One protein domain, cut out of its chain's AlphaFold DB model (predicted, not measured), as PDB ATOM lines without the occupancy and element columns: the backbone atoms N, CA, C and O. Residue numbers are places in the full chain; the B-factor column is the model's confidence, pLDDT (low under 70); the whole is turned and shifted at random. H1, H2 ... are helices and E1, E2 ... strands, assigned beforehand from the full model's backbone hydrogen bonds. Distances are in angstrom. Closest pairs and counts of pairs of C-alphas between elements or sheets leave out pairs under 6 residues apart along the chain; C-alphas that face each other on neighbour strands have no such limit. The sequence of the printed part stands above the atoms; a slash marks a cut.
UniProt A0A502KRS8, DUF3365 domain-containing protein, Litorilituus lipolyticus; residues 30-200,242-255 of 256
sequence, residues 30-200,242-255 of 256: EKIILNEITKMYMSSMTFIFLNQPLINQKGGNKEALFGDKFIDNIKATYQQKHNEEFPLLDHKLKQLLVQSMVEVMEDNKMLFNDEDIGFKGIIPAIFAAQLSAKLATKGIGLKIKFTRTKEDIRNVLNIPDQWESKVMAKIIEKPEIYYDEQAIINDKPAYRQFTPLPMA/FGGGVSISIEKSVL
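This is residues 30 to 200 and 242 to 255 of the 256 residues of the protein "DUF3365 domain-containing protein" of Litorilituus lipolyticus (UniProt A0A502KRS8). A strongly twisted sheet of four strands makes one end of the model, with the first part of the long helix H1 slanting over one face and the short helix H7 over the other. H1 runs on beyond the sheet among the crossed helices H3, H4 and H6, with H6 beside edge strand E1, and the small helices H2 and H5 lie at the far end. The printed part has 185 residues, with seven named helices and four named strands in the order H1 H2 H3 H4 H5 H6 E1 H7 E2 E3 E4; the sheet, E1 E4 E3 E2, is antiparallel, and the class is mixed. The whole is compact, with a radius of gyration of the C-alphas of 16.5 A and spans of 49 by 38 by 33 A.

H1, residues 30 to 50, begins at C-alpha 30 (-15.228, -3.250, -7.705) and is 30.1 A long. H2 is residues 52 to 55, H3 residues 67 to 82, 22.9 A, and H4 residues 92 to 107, 21.9 A. H5 is residues 109 to 113 and H6 residues 124 to 138, 20.8 A. E1 is residues 142 to 147, H7 residues 162 to 171, and E2 residues 178 to 185, which bends by 85 degrees at residue 182. E3 is residues 188 to 196, 24.4 A, and E4 residues 245 to 251, 19.8 A, ending at C-alpha 251 (-7.554, -0.294, -14.007).

N 145 and O 247 of E1 and E4 are 2.8 A apart, N 193 and O 248 of E3 and E4 2.8 A, and N 192 and O 180 of the hairpin E2 and E3 2.8 A, each within hydrogen-bond range. Three layers, helices on both faces of a sheet, are formed: H1 is over E4 and E3 at a height of 8.4 A, and H7 is on the opposite face at 8.9 A. H6 only grazes the sheet, with C-alphas 132 and 144 closest at 5.7 A. H1 touches H3 with residues 39 to 47 alone, closest at C-alphas 43 and 78, 5.1 A. H4 touches H6 at a steep tilt of 59 degrees, opposite ways, closest at C-alphas 104 and 131, 6.3 A. H2 and H5 are close but not clearly touching, C-alphas 55 and 112 being 6.2 A apart. Every O i to N i+4 pair is within hydrogen-bond range in H1, H3, H4, H5 and H6, and 5 of 6 in H7; H2 is too short for such a pair.

The two C-alphas farthest apart, of Asp 116 and Gln 182, are 49.8 A apart. Residues 201 to 241 are not printed, and C-alphas 200 and 242 are 10.3 A apart across the cut. The links H2 to H3 and E1 to H7 are long. The mean pLDDT of the printed part is 96.0, and no printed residue is under 70.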
ATOM      1  N   GLU A  30     -16.248  -2.747  -6.784       94.25
ATOM      2  CA  GLU A  30     -15.228  -3.250  -7.705       94.25
ATOM      3  C   GLU A  30     -15.242  -4.779  -7.767       94.25
ATOM      4  O   GLU A  30     -15.096  -5.361  -8.844       94.25
ATOM      5  N   LYS A  31     -15.494  -5.446  -6.632       95.94
ATOM      6  CA  LYS A  31     -15.692  -6.902  -6.588       95.94
ATOM      7  C   LYS A  31     -16.978  -7.314  -7.290       95.94
ATOM      8  O   LYS A  31     -16.992  -8.361  -7.932       95.94
ATOM      9  N   ILE A  32     -18.047  -6.524  -7.186       95.88
ATOM     10  CA  ILE A  32     -19.295  -6.781  -7.915       95.88
ATOM     11  C   ILE A  32     -19.024  -6.719  -9.422       95.88
ATOM     12  O   ILE A  32     -19.249  -7.712 -10.114       95.88
ATOM     13  N   ILE A  33     -18.429  -5.624  -9.909       96.69
ATOM     14  CA  ILE A  33     -18.122  -5.447 -11.336       96.69
ATOM     15  C   ILE A  33     -17.178  -6.543 -11.859       96.69
ATOM     16  O   ILE A  33     -17.428  -7.101 -12.929       96.69
ATOM     17  N   LEU A  34     -16.117  -6.890 -11.118       97.38
ATOM     18  CA  LEU A  34     -15.200  -7.975 -11.491       97.38
ATOM     19  C   LEU A  34     -15.923  -9.324 -11.612       97.38
ATOM     20  O   LEU A  34     -15.710 -10.053 -12.586       97.38
ATOM     21  N   ASN A  35     -16.797  -9.647 -10.656       97.38
ATOM     22  CA  ASN A  35     -17.558 -10.892 -10.670       97.38
ATOM     23  C   ASN A  35     -18.538 -10.956 -11.837       97.38
ATOM     24  O   ASN A  35     -18.579 -11.968 -12.537       97.38
ATOM     25  N   GLU A  36     -19.295  -9.887 -12.069       98.06
ATOM     26  CA  GLU A  36     -20.246  -9.800 -13.176       98.06
ATOM     27  C   GLU A  36     -19.532  -9.956 -14.521       98.06
ATOM     28  O   GLU A  36     -19.883 -10.840 -15.302       98.06
ATOM     29  N   ILE A  37     -18.465  -9.185 -14.762       98.25
ATOM     30  CA  ILE A  37     -17.658  -9.275 -15.989       98.25
ATOM     31  C   ILE A  37     -17.087 -10.684 -16.174       98.25
ATOM     32  O   ILE A  37     -17.133 -11.226 -17.281       98.25
ATOM     33  N   THR A  38     -16.591 -11.307 -15.101       97.88
ATOM     34  CA  THR A  38     -16.059 -12.673 -15.161       97.88
ATOM     35  C   THR A  38     -17.134 -13.677 -15.559       97.88
ATOM     36  O   THR A  38     -16.919 -14.472 -16.474       97.88
ATOM     37  N   LYS A  39     -18.309 -13.633 -14.923       98.00
ATOM     38  CA  LYS A  39     -19.425 -14.539 -15.235       98.00
ATOM     39  C   LYS A  39     -19.974 -14.303 -16.648       98.00
ATOM     40  O   LYS A  39     -20.216 -15.271 -17.370       98.00
ATOM     41  N   MET A  40     -20.101 -13.047 -17.087       98.50
ATOM     42  CA  MET A  40     -20.490 -12.689 -18.462       98.50
ATOM     43  C   MET A  40     -19.518 -13.296 -19.483       98.50
ATOM     44  O   MET A  40     -19.937 -13.981 -20.415       98.50
ATOM     45  N   TYR A  41     -18.212 -13.117 -19.265       98.00
ATOM     46  CA  TYR A  41     -17.160 -13.696 -20.101       98.00
ATOM     47  C   TYR A  41     -17.166 -15.233 -20.102       98.00
ATOM     48  O   TYR A  41     -17.121 -15.869 -21.155       98.00
ATOM     49  N   MET A  42     -17.272 -15.872 -18.938       96.19
ATOM     50  CA  MET A  42     -17.329 -17.336 -18.862       96.19
ATOM     51  C   MET A  42     -18.595 -17.904 -19.520       96.19
ATOM     52  O   MET A  42     -18.569 -19.017 -20.057       96.19
ATOM     53  N   SER A  43     -19.693 -17.148 -19.517       97.69
ATOM     54  CA  SER A  43     -20.938 -17.522 -20.191       97.69
ATOM     55  C   SER A  43     -20.794 -17.475 -21.709       97.69
ATOM     56  O   SER A  43     -21.201 -18.428 -22.372       97.69
ATOM     57  N   SER A  44     -20.126 -16.461 -22.274       97.88
ATOM     58  CA  SER A  44     -19.827 -16.454 -23.712       97.88
ATOM     59  C   SER A  44     -18.916 -17.615 -24.105       97.88
ATOM     60  O   SER A  44     -19.182 -18.302 -25.085       97.88
ATOM     61  N   MET A  45     -17.892 -17.908 -23.299       95.31
ATOM     62  CA  MET A  45     -17.006 -19.058 -23.520       95.31
ATOM     63  C   MET A  45     -17.775 -20.382 -23.520       95.31
ATOM     64  O   MET A  45     -17.553 -21.231 -24.382       95.31
ATOM     65  N   THR A  46     -18.712 -20.538 -22.581       95.00
ATOM     66  CA  THR A  46     -19.585 -21.717 -22.495       95.00
ATOM     67  C   THR A  46     -20.484 -21.821 -23.728       95.00
ATOM     68  O   THR A  46     -20.588 -22.898 -24.309       95.00
ATOM     69  N   PHE A  47     -21.076 -20.713 -24.183       97.56
ATOM     70  CA  PHE A  47     -21.897 -20.701 -25.394       97.56
ATOM     71  C   PHE A  47     -21.092 -21.117 -26.637       97.56
ATOM     72  O   PHE A  47     -21.521 -22.021 -27.355       97.56
ATOM     73  N   ILE A  48     -19.912 -20.525 -26.862       97.25
ATOM     74  CA  ILE A  48     -19.019 -20.890 -27.979       97.25
ATOM     75  C   ILE A  48     -18.629 -22.367 -27.905       97.25
ATOM     76  O   ILE A  48     -18.567 -23.048 -28.931       97.25
ATOM     77  N   PHE A  49     -18.399 -22.882 -26.695       92.88
ATOM     78  CA  PHE A  49     -18.092 -24.290 -26.494       92.88
ATOM     79  C   PHE A  49     -19.271 -25.183 -26.920       92.88
ATOM     80  O   PHE A  49     -19.117 -26.092 -27.736       92.88
ATOM     81  N   LEU A  50     -20.461 -24.949 -26.365       93.94
ATOM     82  CA  LEU A  50     -21.632 -25.799 -26.607       93.94
ATOM     83  C   LEU A  50     -22.103 -25.743 -28.066       93.94
ATOM     84  O   LEU A  50     -22.660 -26.714 -28.571       93.94
ATOM     85  N   ASN A  51     -21.813 -24.642 -28.762       96.75
ATOM     86  CA  ASN A  51     -22.219 -24.412 -30.145       96.75
ATOM     87  C   ASN A  51     -21.121 -24.722 -31.170       96.75
ATOM     88  O   ASN A  51     -21.243 -24.322 -32.326       96.75
ATOM     89  N   GLN A  52     -20.085 -25.493 -30.809       95.88
ATOM     90  CA  GLN A  52     -19.112 -25.997 -31.788       95.88
ATOM     91  C   GLN A  52     -19.760 -26.731 -32.982       95.88
ATOM     92  O   GLN A  52     -19.293 -26.520 -34.101       95.88
ATOM     93  N   PRO A  53     -20.837 -27.532 -32.828       95.56
ATOM     94  CA  PRO A  53     -21.534 -28.102 -33.982       95.56
ATOM     95  C   PRO A  53     -22.108 -27.041 -34.931       95.56
ATOM     96  O   PRO A  53     -21.959 -27.174 -36.139       95.56
ATOM     97  N   LEU A  54     -22.705 -25.966 -34.402       97.75
ATOM     98  CA  LEU A  54     -23.250 -24.865 -35.205       97.75
ATOM     99  C   LEU A  54     -22.136 -24.048 -35.875       97.75
ATOM    100  O   LEU A  54     -22.231 -23.713 -37.056       97.75
ATOM    101  N   ILE A  55     -21.059 -23.754 -35.143       97.88
ATOM    102  CA  ILE A  55     -19.881 -23.044 -35.660       97.88
ATOM    103  C   ILE A  55     -19.295 -23.803 -36.856       97.88
ATOM    104  O   ILE A  55     -19.112 -23.215 -37.921       97.88
ATOM    105  N   ASN A  56     -19.106 -25.116 -36.713       96.94
ATOM    106  CA  ASN A  56     -18.502 -25.989 -37.723       96.94
ATOM    107  C   ASN A  56     -19.498 -26.549 -38.756       96.94
ATOM    108  O   ASN A  56     -19.106 -27.299 -39.644       96.94
ATOM    109  N   GLN A  57     -20.784 -26.197 -38.668       96.31
ATOM    110  CA  GLN A  57     -21.790 -26.639 -39.635       96.31
ATOM    111  C   GLN A  57     -21.462 -26.120 -41.043       96.31
ATOM    112  O   GLN A  57     -21.140 -24.942 -41.206       96.31
ATOM    113  N   LYS A  58     -21.604 -26.969 -42.063       95.44
ATOM    114  CA  LYS A  58     -21.580 -26.540 -43.466       95.44
ATOM    115  C   LYS A  58     -22.934 -25.936 -43.855       95.44
ATOM    116  O   LYS A  58     -23.961 -26.592 -43.672       95.44
ATOM    117  N   GLY A  59     -22.925 -24.715 -44.388       91.50
ATOM    118  CA  GLY A  59     -24.137 -23.974 -44.746       91.50
ATOM    119  C   GLY A  59     -25.102 -23.773 -43.565       91.50
ATOM    120  O   GLY A  59     -24.715 -23.838 -42.394       91.50
ATOM    121  N   GLY A  60     -26.381 -23.552 -43.877       92.44
ATOM    122  CA  GLY A  60     -27.457 -23.431 -42.888       92.44
ATOM    123  C   GLY A  60     -27.550 -22.066 -42.194       92.44
ATOM    124  O   GLY A  60     -26.815 -21.128 -42.495       92.44
ATOM    125  N   ASN A  61     -28.506 -21.940 -41.266       95.81
ATOM    126  CA  ASN A  61     -28.726 -20.701 -40.521       95.81
ATOM    127  C   ASN A  61     -27.783 -20.619 -39.309       95.81
ATOM    128  O   ASN A  61     -27.913 -21.391 -38.360       95.81
ATOM    129  N   LYS A  62     -26.890 -19.625 -39.325       97.19
ATOM    130  CA  LYS A  62     -25.924 -19.330 -38.254       97.19
ATOM    131  C   LYS A  62     -26.211 -18.025 -37.507       97.19
ATOM    132  O   LYS A  62     -25.369 -17.567 -36.744       97.19
ATOM    133  N   GLU A  63     -27.387 -17.421 -37.678       97.06
ATOM    134  CA  GLU A  63     -27.759 -16.136 -37.061       97.06
ATOM    135  C   GLU A  63     -27.640 -16.132 -35.530       97.06
ATOM    136  O   GLU A  63     -27.397 -15.085 -34.940       97.06
ATOM    137  N   ALA A  64     -27.759 -17.292 -34.877       97.81
ATOM    138  CA  ALA A  64     -27.556 -17.435 -33.433       97.81
ATOM    139  C   ALA A  64     -26.133 -17.063 -32.958       97.81
ATOM    140  O   ALA A  64     -25.929 -16.844 -31.764       97.81
ATOM    141  N   LEU A  65     -25.158 -16.995 -33.873       98.44
ATOM    142  CA  LEU A  65     -23.772 -16.616 -33.595       98.44
ATOM    143  C   LEU A  65     -23.517 -15.104 -33.706       98.44
ATOM    144  O   LEU A  65     -22.409 -14.670 -33.410       98.44
ATOM    145  N   PHE A  66     -24.504 -14.309 -34.130       98.56
ATOM    146  CA  PHE A  66     -24.307 -12.915 -34.540       98.56
ATOM    147  C   PHE A  66     -25.261 -11.932 -33.850       98.56
ATOM    148  O   PHE A  66     -26.342 -12.312 -33.388       98.56
ATOM    149  N   GLY A  67     -24.862 -10.655 -33.822       98.12
ATOM    150  CA  GLY A  67     -25.664  -9.526 -33.333       98.12
ATOM    151  C   GLY A  67     -26.412  -9.768 -32.014       98.12
ATOM    152  O   GLY A  67     -25.888 -10.363 -31.073       98.12
ATOM    153  N   ASP A  68     -27.666  -9.313 -31.959       98.25
ATOM    154  CA  ASP A  68     -28.505  -9.403 -30.756       98.25
ATOM    155  C   ASP A  68     -28.838 -10.846 -30.366       98.25
ATOM    156  O   ASP A  68     -28.865 -11.176 -29.181       98.25
ATOM    157  N   LYS A  69     -29.004 -11.746 -31.346       98.56
ATOM    158  CA  LYS A  69     -29.255 -13.169 -31.071       98.56
ATOM    159  C   LYS A  69     -28.097 -13.803 -30.305       98.56
ATOM    160  O   LYS A  69     -28.329 -14.595 -29.395       98.56
ATOM    161  N   PHE A  70     -26.860 -13.439 -30.634       98.69
ATOM    162  CA  PHE A  70     -25.693 -13.885 -29.881       98.69
ATOM    163  C   PHE A  70     -25.717 -13.378 -28.437       98.69
ATOM    164  O   PHE A  70     -25.487 -14.156 -27.511       98.69
ATOM    165  N   ILE A  71     -26.059 -12.103 -28.229       98.69
ATOM    166  CA  ILE A  71     -26.196 -11.524 -26.888       98.69
ATOM    167  C   ILE A  71     -27.261 -12.281 -26.084       98.69
ATOM    168  O   ILE A  71     -27.009 -12.668 -24.944       98.69
ATOM    169  N   ASP A  72     -28.431 -12.529 -26.667       98.69
ATOM    170  CA  ASP A  72     -29.526 -13.223 -25.985       98.69
ATOM    171  C   ASP A  72     -29.166 -14.668 -25.631       98.69
ATOM    172  O   ASP A  72     -29.471 -15.142 -24.535       98.69
ATOM    173  N   ASN A  73     -28.410 -15.344 -26.494       98.62
ATOM    174  CA  ASN A  73     -27.885 -16.668 -26.197       98.62
ATOM    175  C   ASN A  73     -26.850 -16.666 -25.058       98.62
ATOM    176  O   ASN A  73     -26.832 -17.588 -24.235       98.62
ATOM    177  N   ILE A  74     -26.005 -15.632 -24.967       98.50
ATOM    178  CA  ILE A  74     -25.092 -15.456 -23.828       98.50
ATOM    179  C   ILE A  74     -25.894 -15.237 -22.542       98.50
ATOM    180  O   ILE A  74     -25.576 -15.864 -21.533       98.50
ATOM    181  N   LYS A  75     -26.946 -14.406 -22.566       98.69
ATOM    182  CA  LYS A  75     -27.827 -14.179 -21.406       98.69
ATOM    183  C   LYS A  75     -28.493 -15.476 -20.941       98.69
ATOM    184  O   LYS A  75     -28.482 -15.773 -19.751       98.69
ATOM    185  N   ALA A  76     -29.015 -16.275 -21.872       98.56
ATOM    186  CA  ALA A  76     -29.604 -17.576 -21.558       98.56
ATOM    187  C   ALA A  76     -28.568 -18.536 -20.945       98.56
ATOM    188  O   ALA A  76     -28.833 -19.180 -19.930       98.56
ATOM    189  N   THR A  77     -27.359 -18.573 -21.514       98.25
ATOM    190  CA  THR A  77     -26.246 -19.381 -20.990       98.25
ATOM    191  C   THR A  77     -25.841 -18.930 -19.585       98.25
ATOM    192  O   THR A  77     -25.610 -19.770 -18.713       98.25
ATOM    193  N   TYR A  78     -25.794 -17.618 -19.343       98.50
ATOM    194  CA  TYR A  78     -25.510 -17.035 -18.033       98.50
ATOM    195  C   TYR A  78     -26.541 -17.474 -16.998       98.50
ATOM    196  O   TYR A  78     -26.169 -18.029 -15.964       98.50
ATOM    197  N   GLN A  79     -27.831 -17.302 -17.305       98.25
ATOM    198  CA  GLN A  79     -28.927 -17.692 -16.417       98.25
ATOM    199  C   GLN A  79     -28.857 -19.180 -16.073       98.25
ATOM    200  O   GLN A  79     -28.971 -19.552 -14.907       98.25
ATOM    201  N   GLN A  80     -28.626 -20.040 -17.068       97.06
ATOM    202  CA  GLN A  80     -28.529 -21.482 -16.860       97.06
ATOM    203  C   GLN A  80     -27.326 -21.866 -15.988       97.06
ATOM    204  O   GLN A  80     -27.424 -22.768 -15.157       97.06
ATOM    205  N   LYS A  81     -26.178 -21.211 -16.190       94.38
ATOM    206  CA  LYS A  81     -24.926 -21.552 -15.507       94.38
ATOM    207  C   LYS A  81     -24.867 -21.020 -14.076       94.38
ATOM    208  O   LYS A  81     -24.278 -21.671 -13.217       94.38
ATOM    209  N   HIS A  82     -25.418 -19.833 -13.845       95.56
ATOM    210  CA  HIS A  82     -25.266 -19.102 -12.589       95.56
ATOM    211  C   HIS A  82     -26.543 -19.060 -11.752       95.56
ATOM    212  O   HIS A  82     -26.456 -18.755 -10.568       95.56
ATOM    213  N   ASN A  83     -27.699 -19.406 -12.328       97.12
ATOM    214  CA  ASN A  83     -29.006 -19.270 -11.684       97.12
ATOM    215  C   ASN A  83     -29.261 -17.836 -11.174       97.12
ATOM    216  O   ASN A  83     -29.825 -17.618 -10.105       97.12
ATOM    217  N   GLU A  84     -28.808 -16.860 -11.957       96.75
ATOM    218  CA  GLU A  84     -28.844 -15.424 -11.686       96.75
ATOM    219  C   GLU A  84     -29.227 -14.701 -12.978       96.75
ATOM    220  O   GLU A  84     -28.813 -15.133 -14.057       96.75
ATOM    221  N   GLU A  85     -29.956 -13.589 -12.867       97.38
ATOM    222  CA  GLU A  85     -30.244 -12.739 -14.024       97.38
ATOM    223  C   GLU A  85     -28.954 -12.170 -14.617       97.38
ATOM    224  O   GLU A  85     -27.987 -11.874 -13.909       97.38
ATOM    225  N   PHE A  86     -28.941 -12.009 -15.941       98.31
ATOM    226  CA  PHE A  86     -27.807 -11.392 -16.609       98.31
ATOM    227  C   PHE A  86     -27.636  -9.938 -16.126       98.31
ATOM    228  O   PHE A  86     -28.617  -9.188 -16.152       98.31
ATOM    229  N   PRO A  87     -26.418  -9.515 -15.733       98.12
ATOM    230  CA  PRO A  87     -26.175  -8.180 -15.205       98.12
ATOM    231  C   PRO A  87     -26.676  -7.074 -16.129       98.12
ATOM    232  O   PRO A  87     -26.481  -7.122 -17.350       98.12
ATOM    233  N   LEU A  88     -27.262  -6.031 -15.540       97.44
ATOM    234  CA  LEU A  88     -27.599  -4.823 -16.282       97.44
ATOM    235  C   LEU A  88     -26.332  -4.230 -16.908       97.44
ATOM    236  O   LEU A  88     -25.256  -4.228 -16.309       97.44
ATOM    237  N   LEU A  89     -26.461  -3.695 -18.122       97.25
ATOM    238  CA  LEU A  89     -25.374  -3.006 -18.823       97.25
ATOM    239  C   LEU A  89     -25.259  -1.543 -18.366       97.25
ATOM    240  O   LEU A  89     -25.172  -0.625 -19.181       97.25
ATOM    241  N   ASP A  90     -25.287  -1.337 -17.053       95.12
ATOM    242  CA  ASP A  90     -25.262  -0.043 -16.362       95.12
ATOM    243  C   ASP A  90     -23.852   0.549 -16.210       95.12
ATOM    244  O   ASP A  90     -23.703   1.731 -15.916       95.12
ATOM    245  N   HIS A  91     -22.815  -0.246 -16.485       95.75
ATOM    246  CA  HIS A  91     -21.423   0.186 -16.478       95.75
ATOM    247  C   HIS A  91     -20.788   0.117 -17.872       95.75
ATOM    248  O   HIS A  91     -20.970  -0.858 -18.613       95.75
ATOM    249  N   LYS A  92     -19.953   1.109 -18.213       96.00
ATOM    250  CA  LYS A  92     -19.314   1.207 -19.537       96.00
ATOM    251  C   LYS A  92     -18.482  -0.030 -19.884       96.00
ATOM    252  O   LYS A  92     -18.504  -0.477 -21.028       96.00
ATOM    253  N   LEU A  93     -17.802  -0.625 -18.903       97.56
ATOM    254  CA  LEU A  93     -17.029  -1.856 -19.108       97.56
ATOM    255  C   LEU A  93     -17.907  -3.049 -19.503       97.56
ATOM    256  O   LEU A  93     -17.524  -3.801 -20.394       97.56
ATOM    257  N   LYS A  94     -19.096  -3.203 -18.902       98.06
ATOM    258  CA  LYS A  94     -20.040  -4.278 -19.253       98.06
ATOM    259  C   LYS A  94     -20.544  -4.109 -20.686       98.06
ATOM    260  O   LYS A  94     -20.561  -5.067 -21.454       98.06
ATOM    261  N   GLN A  95     -20.889  -2.875 -21.064       98.06
ATOM    262  CA  GLN A  95     -21.312  -2.534 -22.426       98.06
ATOM    263  C   GLN A  95     -20.215  -2.856 -23.447       98.06
ATOM    264  O   GLN A  95     -20.465  -3.550 -24.430       98.06
ATOM    265  N   LEU A  96     -18.989  -2.387 -23.196       98.19
ATOM    266  CA  LEU A  96     -17.857  -2.592 -24.100       98.19
ATOM    267  C   LEU A  96     -17.428  -4.057 -24.175       98.19
ATOM    268  O   LEU A  96     -16.996  -4.499 -25.238       98.19
ATOM    269  N   LEU A  97     -17.570  -4.819 -23.087       98.62
ATOM    270  CA  LEU A  97     -17.345  -6.260 -23.084       98.62
ATOM    271  C   LEU A  97     -18.313  -6.965 -24.038       98.62
ATOM    272  O   LEU A  97     -17.858  -7.643 -24.954       98.62
ATOM    273  N   VAL A  98     -19.625  -6.765 -23.864       98.62
ATOM    274  CA  VAL A  98     -20.653  -7.396 -24.714       98.62
ATOM    275  C   VAL A  98     -20.504  -6.962 -26.169       98.62
ATOM    276  O   VAL A  98     -20.524  -7.803 -27.066       98.62
ATOM    277  N   GLN A  99     -20.267  -5.671 -26.411       98.56
ATOM    278  CA  GLN A  99     -19.985  -5.164 -27.751       98.56
ATOM    279  C   GLN A  99     -18.768  -5.867 -28.368       98.56
ATOM    280  O   GLN A  99     -18.830  -6.325 -29.505       98.56
ATOM    281  N   SER A 100     -17.669  -5.995 -27.620       98.69
ATOM    282  CA  SER A 100     -16.450  -6.640 -28.122       98.69
ATOM    283  C   SER A 100     -16.660  -8.128 -28.405       98.69
ATOM    284  O   SER A 100     -16.081  -8.639 -29.359       98.69
ATOM    285  N   MET A 101     -17.502  -8.821 -27.630       98.69
ATOM    286  CA  MET A 101     -17.879 -10.212 -27.905       98.69
ATOM    287  C   MET A 101     -18.605 -10.340 -29.249       98.69
ATOM    288  O   MET A 101     -18.264 -11.222 -30.033       98.69
ATOM    289  N   VAL A 102     -19.570  -9.455 -29.531       98.75
ATOM    290  CA  VAL A 102     -20.275  -9.420 -30.825       98.75
ATOM    291  C   VAL A 102     -19.300  -9.125 -31.957       98.75
ATOM    292  O   VAL A 102     -19.284  -9.850 -32.946       98.75
ATOM    293  N   GLU A 103     -18.450  -8.109 -31.798       98.75
ATOM    294  CA  GLU A 103     -17.457  -7.748 -32.812       98.75
ATOM    295  C   GLU A 103     -16.530  -8.926 -33.148       98.75
ATOM    296  O   GLU A 103     -16.260  -9.156 -34.317       98.75
ATOM    297  N   VAL A 104     -16.082  -9.712 -32.158       98.69
ATOM    298  CA  VAL A 104     -15.280 -10.922 -32.422       98.69
ATOM    299  C   VAL A 104     -16.047 -11.913 -33.298       98.69
ATOM    300  O   VAL A 104     -15.481 -12.467 -34.236       98.69
ATOM    301  N   MET A 105     -17.331 -12.148 -33.027       98.69
ATOM    302  CA  MET A 105     -18.114 -13.077 -33.843       98.69
ATOM    303  C   MET A 105     -18.346 -12.546 -35.259       98.69
ATOM    304  O   MET A 105     -18.194 -13.301 -36.219       98.69
ATOM    305  N   GLU A 106     -18.654 -11.256 -35.408       98.56
ATOM    306  CA  GLU A 106     -18.835 -10.618 -36.719       98.56
ATOM    307  C   GLU A 106     -17.542 -10.616 -37.545       98.56
ATOM    308  O   GLU A 106     -17.586 -10.921 -38.737       98.56
ATOM    309  N   ASP A 107     -16.385 -10.375 -36.924       98.62
ATOM    310  CA  ASP A 107     -15.081 -10.418 -37.602       98.62
ATOM    311  C   ASP A 107     -14.801 -11.811 -38.207       98.62
ATOM    312  O   ASP A 107     -14.154 -11.930 -39.247       98.62
ATOM    313  N   ASN A 108     -15.340 -12.877 -37.602       98.56
ATOM    314  CA  ASN A 108     -15.213 -14.255 -38.088       98.56
ATOM    315  C   ASN A 108     -16.386 -14.705 -38.983       98.56
ATOM    316  O   ASN A 108     -16.442 -15.867 -39.392       98.56
ATOM    317  N   LYS A 109     -17.327 -13.818 -39.332       97.94
ATOM    318  CA  LYS A 109     -18.533 -14.173 -40.101       97.94
ATOM    319  C   LYS A 109     -18.228 -14.803 -41.453       97.94
ATOM    320  O   LYS A 109     -18.927 -15.733 -41.854       97.94
ATOM    321  N   MET A 110     -17.198 -14.323 -42.148       97.12
ATOM    322  CA  MET A 110     -16.772 -14.910 -43.422       97.12
ATOM    323  C   MET A 110     -16.336 -16.367 -43.227       97.12
ATOM    324  O   MET A 110     -16.855 -17.254 -43.895       97.12
ATOM    325  N   LEU A 111     -15.480 -16.627 -42.235       97.62
ATOM    326  CA  LEU A 111     -14.998 -17.967 -41.895       97.62
ATOM    327  C   LEU A 111     -16.136 -18.912 -41.485       97.62
ATOM    328  O   LEU A 111     -16.173 -20.069 -41.907       97.62
ATOM    329  N   PHE A 112     -17.097 -18.427 -40.694       97.69
ATOM    330  CA  PHE A 112     -18.254 -19.223 -40.282       97.69
ATOM    331  C   PHE A 112     -19.138 -19.668 -41.448       97.69
ATOM    332  O   PHE A 112     -19.718 -20.751 -41.361       97.69
ATOM    333  N   ASN A 113     -19.221 -18.866 -42.511       96.50
ATOM    334  CA  ASN A 113     -20.041 -19.142 -43.695       96.50
ATOM    335  C   ASN A 113     -19.262 -19.773 -44.857       96.50
ATOM    336  O   ASN A 113     -19.868 -20.127 -45.861       96.50
ATOM    337  N   ASP A 114     -17.947 -19.932 -44.728       96.75
ATOM    338  CA  ASP A 114     -17.128 -20.643 -45.706       96.75
ATOM    339  C   ASP A 114     -17.578 -22.117 -45.798       96.75
ATOM    340  O   ASP A 114     -17.695 -22.802 -44.788       96.75
ATOM    341  N   GLU A 115     -17.898 -22.638 -46.972       95.44
ATOM    342  CA  GLU A 115     -18.401 -24.013 -47.097       95.44
ATOM    343  C   GLU A 115     -17.303 -25.063 -47.308       95.44
ATOM    344  O   GLU A 115     -17.564 -26.266 -47.166       95.44
ATOM    345  N   ASP A 116     -16.086 -24.612 -47.601       96.12
ATOM    346  CA  ASP A 116     -14.932 -25.454 -47.900       96.12
ATOM    347  C   ASP A 116     -14.140 -25.794 -46.630       96.12
ATOM    348  O   ASP A 116     -13.434 -26.802 -46.566       96.12
ATOM    349  N   ILE A 117     -14.308 -24.997 -45.570       94.75
ATOM    350  CA  ILE A 117     -13.675 -25.218 -44.268       94.75
ATOM    351  C   ILE A 117     -14.641 -25.940 -43.321       94.75
ATOM    352  O   ILE A 117     -15.606 -25.345 -42.842       94.75
ATOM    353  N   GLY A 118     -14.357 -27.200 -42.982       92.81
ATOM    354  CA  GLY A 118     -15.144 -27.960 -41.999       92.81
ATOM    355  C   GLY A 118     -14.953 -27.451 -40.565       92.81
ATOM    356  O   GLY A 118     -15.871 -26.910 -39.951       92.81
ATOM    357  N   PHE A 119     -13.740 -27.595 -40.025       95.25
ATOM    358  CA  PHE A 119     -13.403 -27.068 -38.703       95.25
ATOM    359  C   PHE A 119     -12.991 -25.597 -38.802       95.25
ATOM    360  O   PHE A 119     -11.953 -25.273 -39.370       95.25
ATOM    361  N   LYS A 120     -13.800 -24.701 -38.230       96.56
ATOM    362  CA  LYS A 120     -13.601 -23.245 -38.307       96.56
ATOM    363  C   LYS A 120     -12.480 -22.732 -37.420       96.56
ATOM    364  O   LYS A 120     -12.109 -21.575 -37.539       96.56
ATOM    365  N   GLY A 121     -11.998 -23.523 -36.464       94.50
ATOM    366  CA  GLY A 121     -10.950 -23.091 -35.537       94.50
ATOM    367  C   GLY A 121     -11.387 -22.076 -34.470       94.50
ATOM    368  O   GLY A 121     -10.598 -21.774 -33.580       94.50
ATOM    369  N   ILE A 122     -12.634 -21.587 -34.474       96.94
ATOM    370  CA  ILE A 122     -13.144 -20.691 -33.419       96.94
ATOM    371  C   ILE A 122     -13.656 -21.508 -32.233       96.94
ATOM    372  O   ILE A 122     -14.854 -21.678 -31.998       96.94
ATOM    373  N   ILE A 123     -12.698 -22.039 -31.483       94.75
ATOM    374  CA  ILE A 123     -12.913 -22.639 -30.166       94.75
ATOM    375  C   ILE A 123     -12.874 -21.557 -29.076       94.75
ATOM    376  O   ILE A 123     -12.380 -20.452 -29.328       94.75
ATOM    377  N   PRO A 124     -13.309 -21.851 -27.837       93.62
ATOM    378  CA  PRO A 124     -13.309 -20.854 -26.769       93.62
ATOM    379  C   PRO A 124     -11.944 -20.199 -26.535       93.62
ATOM    380  O   PRO A 124     -11.882 -18.988 -26.378       93.62
ATOM    381  N   ALA A 125     -10.837 -20.947 -26.588       91.88
ATOM    382  CA  ALA A 125      -9.501 -20.369 -26.409       91.88
ATOM    383  C   ALA A 125      -9.139 -19.323 -27.487       91.88
ATOM    384  O   ALA A 125      -8.524 -18.305 -27.169       91.88
ATOM    385  N   ILE A 126      -9.552 -19.542 -28.740       95.12
ATOM    386  CA  ILE A 126      -9.325 -18.600 -29.846       95.12
ATOM    387  C   ILE A 126     -10.254 -17.391 -29.727       95.12
ATOM    388  O   ILE A 126      -9.787 -16.259 -29.839       95.12
ATOM    389  N   PHE A 127     -11.532 -17.609 -29.404       97.44
ATOM    390  CA  PHE A 127     -12.470 -16.525 -29.101       97.44
ATOM    391  C   PHE A 127     -11.952 -15.637 -27.957       97.44
ATOM    392  O   PHE A 127     -11.932 -14.415 -28.082       97.44
ATOM    393  N   ALA A 128     -11.468 -16.242 -26.868       95.31
ATOM    394  CA  ALA A 128     -10.868 -15.534 -25.742       95.31
ATOM    395  C   ALA A 128      -9.658 -14.701 -26.168       95.31
ATOM    396  O   ALA A 128      -9.567 -13.533 -25.807       95.31
ATOM    397  N   ALA A 129      -8.745 -15.276 -26.958       94.88
ATOM    398  CA  ALA A 129      -7.569 -14.563 -27.444       94.88
ATOM    399  C   ALA A 129      -7.950 -13.349 -28.311       94.88
ATOM    400  O   ALA A 129      -7.419 -12.256 -28.106       94.88
ATOM    401  N   GLN A 130      -8.908 -13.517 -29.231       97.38
ATOM    402  CA  GLN A 130      -9.423 -12.433 -30.074       97.38
ATOM    403  C   GLN A 130     -10.121 -11.348 -29.240       97.38
ATOM    404  O   GLN A 130      -9.875 -10.158 -29.445       97.38
ATOM    405  N   LEU A 131     -10.933 -11.740 -28.253       97.81
ATOM    406  CA  LEU A 131     -11.595 -10.812 -27.339       97.81
ATOM    407  C   LEU A 131     -10.578 -10.018 -26.511       97.81
ATOM    408  O   LEU A 131     -10.665  -8.793 -26.455       97.81
ATOM    409  N   SER A 132      -9.586 -10.682 -25.918       95.75
ATOM    410  CA  SER A 132      -8.529 -10.028 -25.142       95.75
ATOM    411  C   SER A 132      -7.728  -9.035 -25.983       95.75
ATOM    412  O   SER A 132      -7.489  -7.913 -25.536       95.75
ATOM    413  N   ALA A 133      -7.358  -9.401 -27.214       95.88
ATOM    414  CA  ALA A 133      -6.657  -8.506 -28.134       95.88
ATOM    415  C   ALA A 133      -7.505  -7.276 -28.501       95.88
ATOM    416  O   ALA A 133      -7.008  -6.145 -28.531       95.88
ATOM    417  N   LYS A 134      -8.806  -7.476 -28.728       97.00
ATOM    418  CA  LYS A 134      -9.750  -6.405 -29.051       97.00
ATOM    419  C   LYS A 134      -9.948  -5.444 -27.875       97.00
ATOM    420  O   LYS A 134      -9.865  -4.231 -28.067       97.00
ATOM    421  N   LEU A 135     -10.133  -5.959 -26.658       96.69
ATOM    422  CA  LEU A 135     -10.239  -5.142 -25.442       96.69
ATOM    423  C   LEU A 135      -8.960  -4.329 -25.193       96.69
ATOM    424  O   LEU A 135      -9.045  -3.135 -24.900       96.69
ATOM    425  N   ALA A 136      -7.789  -4.946 -25.382       94.19
ATOM    426  CA  ALA A 136      -6.502  -4.264 -25.272       94.19
ATOM    427  C   ALA A 136      -6.372  -3.124 -26.295       94.19
ATOM    428  O   ALA A 136      -5.987  -2.017 -25.929       94.19
ATOM    429  N   THR A 137      -6.767  -3.363 -27.549       96.12
ATOM    430  CA  THR A 137      -6.736  -2.350 -28.619       96.12
ATOM    431  C   THR A 137      -7.666  -1.173 -28.327       96.12
ATOM    432  O   THR A 137      -7.325  -0.030 -28.621       96.12
ATOM    433  N   LYS A 138      -8.830  -1.421 -27.711       95.62
ATOM    434  CA  LYS A 138      -9.759  -0.353 -27.306       95.62
ATOM    435  C   LYS A 138      -9.250   0.462 -26.104       95.62
ATOM    436  O   LYS A 138      -9.799   1.528 -25.845       95.62
ATOM    437  N   GLY A 139      -8.248  -0.020 -25.361       94.31
ATOM    438  CA  GLY A 139      -7.622   0.725 -24.263       94.31
ATOM    439  C   GLY A 139      -8.551   1.013 -23.079       94.31
ATOM    440  O   GLY A 139      -8.392   2.023 -22.406       94.31
ATOM    441  N   ILE A 140      -9.534   0.145 -22.822       94.75
ATOM    442  CA  ILE A 140     -10.654   0.442 -21.905       94.75
ATOM    443  C   ILE A 140     -10.334   0.159 -20.429       94.75
ATOM    444  O   ILE A 140     -11.233   0.149 -19.597       94.75
ATOM    445  N   GLY A 141      -9.079  -0.167 -20.115       95.62
ATOM    446  CA  GLY A 141      -8.650  -0.543 -18.769       95.62
ATOM    447  C   GLY A 141      -9.137  -1.913 -18.286       95.62
ATOM    448  O   GLY A 141      -8.927  -2.237 -17.126       95.62
ATOM    449  N   LEU A 142      -9.754  -2.736 -19.144       97.31
ATOM    450  CA  LEU A 142     -10.147  -4.119 -18.846       97.31
ATOM    451  C   LEU A 142      -9.211  -5.098 -19.557       97.31
ATOM    452  O   LEU A 142      -9.113  -5.096 -20.785       97.31
ATOM    453  N   LYS A 143      -8.585  -5.989 -18.792       96.25
ATOM    454  CA  LYS A 143      -7.781  -7.100 -19.310       96.25
ATOM    455  C   LYS A 143      -8.388  -8.416 -18.854       96.25
ATOM    456  O   LYS A 143      -8.681  -8.591 -17.677       96.25
ATOM    457  N   ILE A 144      -8.528  -9.344 -19.793       95.75
ATOM    458  CA  ILE A 144      -8.981 -10.712 -19.546       95.75
ATOM    459  C   ILE A 144      -7.888 -11.647 -20.044       95.75
ATOM    460  O   ILE A 144      -7.364 -11.462 -21.144       95.75
ATOM    461  N   LYS A 145      -7.531 -12.644 -19.240       94.12
ATOM    462  CA  LYS A 145      -6.551 -13.661 -19.603       94.12
ATOM    463  C   LYS A 145      -7.024 -15.025 -19.129       94.12
ATOM    464  O   LYS A 145      -7.315 -15.209 -17.952       94.12
ATOM    465  N   PHE A 146      -7.079 -15.984 -20.043       92.69
ATOM    466  CA  PHE A 146      -7.249 -17.388 -19.690       92.69
ATOM    467  C   PHE A 146      -5.866 -18.023 -19.541       92.69
ATOM    468  O   PHE A 146      -5.123 -18.062 -20.515       92.69
ATOM    469  N   THR A 147      -5.505 -18.470 -18.339       95.12
ATOM    470  CA  THR A 147      -4.147 -18.921 -17.999       95.12
ATOM    471  C   THR A 147      -4.166 -20.243 -17.235       95.12
ATOM    472  O   THR A 147      -5.173 -20.629 -16.647       95.12
ATOM    473  N   ARG A 148      -3.022 -20.922 -17.225       94.38
ATOM    474  CA  ARG A 148      -2.741 -22.178 -16.521       94.38
ATOM    475  C   ARG A 148      -1.289 -22.152 -16.016       94.38
ATOM    476  O   ARG A 148      -0.582 -21.176 -16.272       94.38
ATOM    477  N   THR A 149      -0.864 -23.172 -15.270       94.00
ATOM    478  CA  THR A 149       0.546 -23.470 -14.969       94.00
ATOM    479  C   THR A 149       1.423 -23.331 -16.215       94.00
ATOM    480  O   THR A 149       0.994 -23.597 -17.339       94.00
ATOM    481  N   LYS A 150       2.655 -22.855 -16.017       93.44
ATOM    482  CA  LYS A 150       3.561 -22.472 -17.107       93.44
ATOM    483  C   LYS A 150       3.946 -23.666 -17.984       93.44
ATOM    484  O   LYS A 150       4.194 -23.493 -19.169       93.44
ATOM    485  N   GLU A 151       4.001 -24.847 -17.391       91.31
ATOM    486  CA  GLU A 151       4.406 -26.095 -18.028       91.31
ATOM    487  C   GLU A 151       3.320 -26.636 -18.973       91.31
ATOM    488  O   GLU A 151       3.643 -27.302 -19.948       91.31
ATOM    489  N   ASP A 152       2.055 -26.275 -18.731       91.19
ATOM    490  CA  ASP A 152       0.879 -26.826 -19.416       91.19
ATOM    491  C   ASP A 152       0.137 -25.786 -20.285       91.19
ATOM    492  O   ASP A 152      -0.995 -26.010 -20.726       91.19
ATOM    493  N   ILE A 153       0.709 -24.594 -20.487       92.81
ATOM    494  CA  ILE A 153       0.065 -23.526 -21.262       92.81
ATOM    495  C   ILE A 153       0.448 -23.622 -22.743       92.81
ATOM    496  O   ILE A 153       1.601 -23.436 -23.123       92.81
ATOM    497  N   ARG A 154      -0.542 -23.843 -23.618       92.50
ATOM    498  CA  ARG A 154      -0.309 -23.881 -25.075       92.50
ATOM    499  C   ARG A 154      -0.020 -22.506 -25.680       92.50
ATOM    500  O   ARG A 154       0.844 -22.363 -26.538       92.50
ATOM    501  N   ASN A 155      -0.762 -21.479 -25.260       91.25
ATOM    502  CA  ASN A 155      -0.585 -20.119 -25.771       91.25
ATOM    503  C   ASN A 155       0.408 -19.344 -24.897       91.25
ATOM    504  O   ASN A 155       0.076 -18.940 -23.784       91.25
ATOM    505  N   VAL A 156       1.595 -19.062 -25.434       92.06
ATOM    506  CA  VAL A 156       2.660 -18.330 -24.729       92.06
ATOM    507  C   VAL A 156       2.254 -16.917 -24.289       92.06
ATOM    508  O   VAL A 156       2.756 -16.420 -23.285       92.06
ATOM    509  N   LEU A 157       1.299 -16.278 -24.976       91.56
ATOM    510  CA  LEU A 157       0.772 -14.963 -24.578       91.56
ATOM    511  C   LEU A 157      -0.061 -15.029 -23.290       91.56
ATOM    512  O   LEU A 157      -0.302 -14.008 -22.643       91.56
ATOM    513  N   ASN A 158      -0.471 -16.235 -22.909       94.44
ATOM    514  CA  ASN A 158      -1.243 -16.516 -21.714       94.44
ATOM    515  C   ASN A 158      -0.397 -17.091 -20.573       94.44
ATOM    516  O   ASN A 158      -0.971 -17.554 -19.595       94.44
ATOM    517  N   ILE A 159       0.938 -17.044 -20.658       95.75
ATOM    518  CA  ILE A 159       1.810 -17.459 -19.552       95.75
ATOM    519  C   ILE A 159       1.434 -16.687 -18.273       95.75
ATOM    520  O   ILE A 159       1.188 -15.470 -18.330       95.75
ATOM    521  N   PRO A 160       1.364 -17.369 -17.116       96.81
ATOM    522  CA  PRO A 160       1.020 -16.731 -15.860       96.81
ATOM    523  C   PRO A 160       2.132 -15.795 -15.389       96.81
ATOM    524  O   PRO A 160       3.321 -16.080 -15.546       96.81
ATOM    525  N   ASP A 161       1.754 -14.689 -14.759       96.56
ATOM    526  CA  ASP A 161       2.696 -13.879 -13.996       96.56
ATOM    527  C   ASP A 161       2.928 -14.455 -12.588       96.56
ATOM    528  O   ASP A 161       2.403 -15.508 -12.208       96.56
ATOM    529  N   GLN A 162       3.752 -13.768 -11.795       96.25
ATOM    530  CA  GLN A 162       4.094 -14.215 -10.446       96.25
ATOM    531  C   GLN A 162       2.883 -14.288  -9.509       96.25
ATOM    532  O   GLN A 162       2.846 -15.160  -8.641       96.25
ATOM    533  N   TRP A 163       1.912 -13.381  -9.645       97.31
ATOM    534  CA  TRP A 163       0.721 -13.381  -8.800       97.31
ATOM    535  C   TRP A 163      -0.200 -14.539  -9.178       97.31
ATOM    536  O   TRP A 163      -0.587 -15.316  -8.307       97.31
ATOM    537  N   GLU A 164      -0.460 -14.728 -10.473       97.69
ATOM    538  CA  GLU A 164      -1.278 -15.841 -10.971       97.69
ATOM    539  C   GLU A 164      -0.661 -17.187 -10.603       97.69
ATOM    540  O   GLU A 164      -1.371 -18.079 -10.154       97.69
ATOM    541  N   SER A 165       0.663 -17.324 -10.714       97.38
ATOM    542  CA  SER A 165       1.373 -18.551 -10.328       97.38
ATOM    543  C   SER A 165       1.187 -18.876  -8.841       97.38
ATOM    544  O   SER A 165       0.891 -20.014  -8.482       97.38
ATOM    545  N   LYS A 166       1.293 -17.866  -7.963       96.88
ATOM    546  CA  LYS A 166       1.060 -18.020  -6.516       96.88
ATOM    547  C   LYS A 166      -0.396 -18.343  -6.190       96.88
ATOM    548  O   LYS A 166      -0.652 -19.091  -5.251       96.88
ATOM    549  N   VAL A 167      -1.343 -17.760  -6.923       97.12
ATOM    550  CA  VAL A 167      -2.773 -18.043  -6.762       97.12
ATOM    551  C   VAL A 167      -3.094 -19.465  -7.220       97.12
ATOM    552  O   VAL A 167      -3.764 -20.190  -6.491       97.12
ATOM    553  N   MET A 168      -2.570 -19.902  -8.368       95.88
ATOM    554  CA  MET A 168      -2.790 -21.256  -8.883       95.88
ATOM    555  C   MET A 168      -2.272 -22.331  -7.928       95.88
ATOM    556  O   MET A 168      -2.974 -23.313  -7.713       95.88
ATOM    557  N   ALA A 169      -1.125 -22.111  -7.272       95.19
ATOM    558  CA  ALA A 169      -0.619 -23.023  -6.242       95.19
ATOM    559  C   ALA A 169      -1.630 -23.271  -5.103       95.19
ATOM    560  O   ALA A 169      -1.666 -24.360  -4.548       95.19
ATOM    561  N   LYS A 170      -2.476 -22.284  -4.781       95.81
ATOM    562  CA  LYS A 170      -3.531 -22.410  -3.761       95.81
ATOM    563  C   LYS A 170      -4.836 -22.959  -4.339       95.81
ATOM    564  O   LYS A 170      -5.494 -23.783  -3.715       95.81
ATOM    565  N   ILE A 171      -5.213 -22.504  -5.535       94.44
ATOM    566  CA  ILE A 171      -6.455 -22.900  -6.213       94.44
ATOM    567  C   ILE A 171      -6.496 -24.395  -6.525       94.44
ATOM    568  O   ILE A 171      -7.571 -24.985  -6.460       94.44
ATOM    569  N   ILE A 172      -5.352 -24.991  -6.875       91.94
ATOM    570  CA  ILE A 172      -5.252 -26.427  -7.163       91.94
ATOM    571  C   ILE A 172      -5.664 -27.254  -5.935       91.94
ATOM    572  O   ILE A 172      -6.352 -28.258  -6.082       91.94
ATOM    573  N   GLU A 173      -5.301 -26.811  -4.729       91.75
ATOM    574  CA  GLU A 173      -5.692 -27.475  -3.480       91.75
ATOM    575  C   GLU A 173      -7.135 -27.147  -3.080       91.75
ATOM    576  O   GLU A 173      -7.880 -28.015  -2.623       91.75
ATOM    577  N   LYS A 174      -7.538 -25.881  -3.246       93.19
ATOM    578  CA  LYS A 174      -8.856 -25.382  -2.855       93.19
ATOM    579  C   LYS A 174      -9.393 -24.398  -3.900       93.19
ATOM    580  O   LYS A 174      -9.054 -23.211  -3.858       93.19
ATOM    581  N   PRO A 175     -10.266 -24.858  -4.816       92.75
ATOM    582  CA  PRO A 175     -10.848 -24.000  -5.839       92.75
ATOM    583  C   PRO A 175     -11.734 -22.908  -5.227       92.75
ATOM    584  O   PRO A 175     -12.839 -23.164  -4.755       92.75
ATOM    585  N   GLU A 176     -11.254 -21.669  -5.261       95.31
ATOM    586  CA  GLU A 176     -12.003 -20.482  -4.854       95.31
ATOM    587  C   GLU A 176     -11.558 -19.256  -5.658       95.31
ATOM    588  O   GLU A 176     -10.556 -19.294  -6.374       95.31
ATOM    589  N   ILE A 177     -12.329 -18.172  -5.577       96.81
ATOM    590  CA  ILE A 177     -12.007 -16.914  -6.258       96.81
ATOM    591  C   ILE A 177     -11.018 -16.122  -5.400       96.81
ATOM    592  O   ILE A 177     -11.262 -15.901  -4.216       96.81
ATOM    593  N   TYR A 178      -9.938 -15.646  -6.018       97.38
ATOM    594  CA  TYR A 178      -8.935 -14.800  -5.370       97.38
ATOM    595  C   TYR A 178      -8.999 -13.379  -5.915       97.38
ATOM    596  O   TYR A 178      -9.180 -13.179  -7.116       97.38
ATOM    597  N   TYR A 179      -8.798 -12.405  -5.032       97.44
ATOM    598  CA  TYR A 179      -8.780 -10.984  -5.368       97.44
ATOM    599  C   TYR A 179      -7.446 -10.355  -4.985       97.44
ATOM    600  O   TYR A 179      -6.812 -10.767  -4.012       97.44
ATOM    601  N   ASP A 180      -7.057  -9.328  -5.730       96.94
ATOM    602  CA  ASP A 180      -5.965  -8.426  -5.388       96.94
ATOM    603  C   ASP A 180      -6.393  -6.983  -5.668       96.94
ATOM    604  O   ASP A 180      -6.607  -6.579  -6.810       96.94
ATOM    605  N   GLU A 181      -6.565  -6.217  -4.595       95.44
ATOM    606  CA  GLU A 181      -6.982  -4.810  -4.631       95.44
ATOM    607  C   GLU A 181      -5.787  -3.848  -4.757       95.44
ATOM    608  O   GLU A 181      -5.970  -2.636  -4.880       95.44
ATOM    609  N   GLN A 182      -4.560  -4.374  -4.694       95.19
ATOM    610  CA  GLN A 182      -3.301  -3.623  -4.716       95.19
ATOM    611  C   GLN A 182      -2.455  -3.984  -5.945       95.19
ATOM    612  O   GLN A 182      -1.263  -3.678  -5.993       95.19
ATOM    613  N   ALA A 183      -3.065  -4.623  -6.946       96.19
ATOM    614  CA  ALA A 183      -2.373  -5.034  -8.151       96.19
ATOM    615  C   ALA A 183      -1.838  -3.818  -8.925       96.19
ATOM    616  O   ALA A 183      -2.482  -2.771  -9.022       96.19
ATOM    617  N   ILE A 184      -0.667  -3.998  -9.533       95.31
ATOM    618  CA  ILE A 184      -0.090  -3.070 -10.506       95.31
ATOM    619  C   ILE A 184       0.082  -3.845 -11.809       95.31
ATOM    620  O   ILE A 184       0.829  -4.823 -11.859       95.31
ATOM    621  N   ILE A 185      -0.626  -3.432 -12.858       90.94
ATOM    622  CA  ILE A 185      -0.586  -4.063 -14.181       90.94
ATOM    623  C   ILE A 185      -0.112  -3.015 -15.182       90.94
ATOM    624  O   ILE A 185      -0.774  -1.999 -15.363       90.94
ATOM    625  N   ASN A 186       1.026  -3.266 -15.837       87.88
ATOM    626  CA  ASN A 186       1.660  -2.318 -16.765       87.88
ATOM    627  C   ASN A 186       1.814  -0.911 -16.145       87.88
ATOM    628  O   ASN A 186       1.367   0.074 -16.728       87.88
ATOM    629  N   ASP A 187       2.372  -0.848 -14.931       92.69
ATOM    630  CA  ASP A 187       2.587   0.378 -14.141       92.69
ATOM    631  C   ASP A 187       1.319   1.152 -13.745       92.69
ATOM    632  O   ASP A 187       1.396   2.282 -13.259       92.69
ATOM    633  N   LYS A 188       0.139   0.539 -13.886       95.19
ATOM    634  CA  LYS A 188      -1.136   1.137 -13.489       95.19
ATOM    635  C   LYS A 188      -1.770   0.391 -12.316       95.19
ATOM    636  O   LYS A 188      -1.844  -0.841 -12.361       95.19
ATOM    637  N   PRO A 189      -2.279   1.102 -11.292       97.44
ATOM    638  CA  PRO A 189      -3.090   0.493 -10.247       97.44
ATOM    639  C   PRO A 189      -4.316  -0.201 -10.838       97.44
ATOM    640  O   PRO A 189      -5.029   0.373 -11.667       97.44
ATOM    641  N   ALA A 190      -4.591  -1.418 -10.383       97.69
ATOM    642  CA  ALA A 190      -5.723  -2.208 -10.839       97.69
ATOM    643  C   ALA A 190      -6.354  -3.009  -9.697       97.69
ATOM    644  O   ALA A 190      -5.698  -3.365  -8.718       97.69
ATOM    645  N   TYR A 191      -7.631  -3.337  -9.863       97.88
ATOM    646  CA  TYR A 191      -8.268  -4.440  -9.157       97.88
ATOM    647  C   TYR A 191      -8.125  -5.697  -9.995       97.88
ATOM    648  O   TYR A 191      -8.299  -5.655 -11.216       97.88
ATOM    649  N   ARG A 192      -7.824  -6.825  -9.359       97.62
ATOM    650  CA  ARG A 192      -7.633  -8.097 -10.047       97.62
ATOM    651  C   ARG A 192      -8.427  -9.209  -9.388       97.62
ATOM    652  O   ARG A 192      -8.535  -9.277  -8.168       97.62
ATOM    653  N   GLN A 193      -8.936 -10.101 -10.222       98.31
ATOM    654  CA  GLN A 193      -9.610 -11.328  -9.842       98.31
ATOM    655  C   GLN A 193      -8.967 -12.510 -10.570       98.31
ATOM    656  O   GLN A 193      -8.554 -12.393 -11.727       98.31
ATOM    657  N   PHE A 194      -8.901 -13.655  -9.899       98.31
ATOM    658  CA  PHE A 194      -8.629 -14.945 -10.515       98.31
ATOM    659  C   PHE A 194      -9.743 -15.917 -10.151       98.31
ATOM    660  O   PHE A 194     -10.006 -16.160  -8.970       98.31
ATOM    661  N   THR A 195     -10.381 -16.488 -11.165       97.56
ATOM    662  CA  THR A 195     -11.470 -17.453 -11.007       97.56
ATOM    663  C   THR A 195     -11.045 -18.800 -11.581       97.56
ATOM    664  O   THR A 195     -10.645 -18.850 -12.748       97.56
ATOM    665  N   PRO A 196     -11.115 -19.896 -10.803       95.38
ATOM    666  CA  PRO A 196     -10.768 -21.219 -11.301       95.38
ATOM    667  C   PRO A 196     -11.721 -21.646 -12.416       95.38
ATOM    668  O   PRO A 196     -12.929 -21.408 -12.345       95.38
ATOM    669  N   LEU A 197     -11.175 -22.312 -13.431       90.75
ATOM    670  CA  LEU A 197     -11.949 -22.983 -14.462       90.75
ATOM    671  C   LEU A 197     -11.821 -24.499 -14.251       90.75
ATOM    672  O   LEU A 197     -10.823 -25.088 -14.672       90.75
ATOM    673  N   PRO A 198     -12.798 -25.144 -13.588       86.06
ATOM    674  CA  PRO A 198     -12.759 -26.586 -13.397       86.06
ATOM    675  C   PRO A 198     -12.853 -27.310 -14.740       86.06
ATOM    676  O   PRO A 198     -13.494 -26.830 -15.682       86.06
ATOM    677  N   MET A 199     -12.235 -28.489 -14.809       90.69
ATOM    678  CA  MET A 199     -12.349 -29.346 -15.978       90.69
ATOM    679  C   MET A 199     -13.794 -29.810 -16.156       90.69
ATOM    680  O   MET A 199     -14.515 -30.073 -15.194       90.69
ATOM    681  N   ALA A 200     -14.210 -29.943 -17.408       89.25
ATOM    682  CA  ALA A 200     -15.504 -30.497 -17.764       89.25
ATOM    683  C   ALA A 200     -15.325 -31.582 -18.835       89.25
ATOM    684  O   ALA A 200     -14.327 -31.552 -19.559       89.25
ATOM    685  N   PHE A 242      -6.358 -29.677 -13.088       92.75
ATOM    686  CA  PHE A 242      -6.616 -28.248 -12.999       92.75
ATOM    687  C   PHE A 242      -6.644 -27.602 -14.386       92.75
ATOM    688  O   PHE A 242      -5.604 -27.245 -14.921       92.75
ATOM    689  N   GLY A 243      -7.836 -27.382 -14.944       90.69
ATOM    690  CA  GLY A 243      -8.029 -26.801 -16.282       90.69
ATOM    691  C   GLY A 243      -7.513 -25.371 -16.489       90.69
ATOM    692  O   GLY A 243      -7.535 -24.883 -17.617       90.69
ATOM    693  N   GLY A 244      -7.041 -24.700 -15.437       93.88
ATOM    694  CA  GLY A 244      -6.593 -23.313 -15.463       93.88
ATOM    695  C   GLY A 244      -7.591 -22.365 -14.801       93.88
ATOM    696  O   GLY A 244      -8.413 -22.748 -13.965       93.88
ATOM    697  N   GLY A 245      -7.523 -21.092 -15.165       94.94
ATOM    698  CA  GLY A 245      -8.422 -20.077 -14.646       94.94
ATOM    699  C   GLY A 245      -8.458 -18.815 -15.486       94.94
ATOM    700  O   GLY A 245      -7.669 -18.605 -16.409       94.94
ATOM    701  N   VAL A 246      -9.428 -17.971 -15.163       96.94
ATOM    702  CA  VAL A 246      -9.625 -16.667 -15.785       96.94
ATOM    703  C   VAL A 246      -9.076 -15.610 -14.838       96.94
ATOM    704  O   VAL A 246      -9.589 -15.452 -13.732       96.94
ATOM    705  N   SER A 247      -8.053 -14.878 -15.275       97.50
ATOM    706  CA  SER A 247      -7.612 -13.657 -14.610       97.50
ATOM    707  C   SER A 247      -8.223 -12.444 -15.296       97.50
ATOM    708  O   SER A 247      -8.065 -12.256 -16.504       97.50
ATOM    709  N   ILE A 248      -8.911 -11.615 -14.517       97.75
ATOM    710  CA  ILE A 248      -9.445 -10.331 -14.961       97.75
ATOM    711  C   ILE A 248      -8.795  -9.231 -14.142       97.75
ATOM    712  O   ILE A 248      -8.692  -9.352 -12.923       97.75
ATOM    713  N   SER A 249      -8.369  -8.158 -14.801       97.62
ATOM    714  CA  SER A 249      -7.949  -6.935 -14.126       97.62
ATOM    715  C   SER A 249      -8.643  -5.718 -14.713       97.62
ATOM    716  O   SER A 249      -8.784  -5.617 -15.934       97.62
ATOM    717  N   ILE A 250      -9.025  -4.794 -13.839       97.94
ATOM    718  CA  ILE A 250      -9.633  -3.515 -14.186       97.94
ATOM    719  C   ILE A 250      -8.764  -2.403 -13.600       97.94
ATOM    720  O   ILE A 250      -8.515  -2.394 -12.396       97.94
ATOM    721  N   GLU A 251      -8.279  -1.493 -14.444       97.44
ATOM    722  CA  GLU A 251      -7.554  -0.294 -14.007       97.44
ATOM    723  C   GLU A 251      -8.430   0.522 -13.042       97.44
ATOM    724  O   GLU A 251      -9.616   0.727 -13.295       97.44
ATOM    725  N   LYS A 252      -7.873   1.007 -11.926       96.94
ATOM    726  CA  LYS A 252      -8.678   1.740 -10.929       96.94
ATOM    727  C   LYS A 252      -9.309   3.008 -11.503       96.94
ATOM    728  O   LYS A 252     -10.463   3.300 -11.228       96.94
ATOM    729  N   SER A 253      -8.592   3.678 -12.403       95.00
ATOM    730  CA  SER A 253      -9.019   4.910 -13.076       95.00
ATOM    731  C   SER A 253     -10.249   4.775 -13.980       95.00
ATOM    732  O   SER A 253     -10.661   5.768 -14.569       95.00
ATOM    733  N   VAL A 254     -10.780   3.561 -14.190       93.44
ATOM    734  CA  VAL A 254     -12.029   3.344 -14.946       93.44
ATOM    735  C   VAL A 254     -13.195   2.874 -14.065       93.44
ATOM    736  O   VAL A 254     -14.264   2.576 -14.599       93.44
ATOM    737  N   LEU A 255     -12.981   2.769 -12.748       88.00
ATOM    738  CA  LEU A 255     -14.007   2.467 -11.738       88.00
ATOM    739  C   LEU A 255     -14.193   3.605 -10.724       88.00
ATOM    740  O   LEU A 255     -15.294   3.744 -10.195       88.00
TER     741      LEU A 255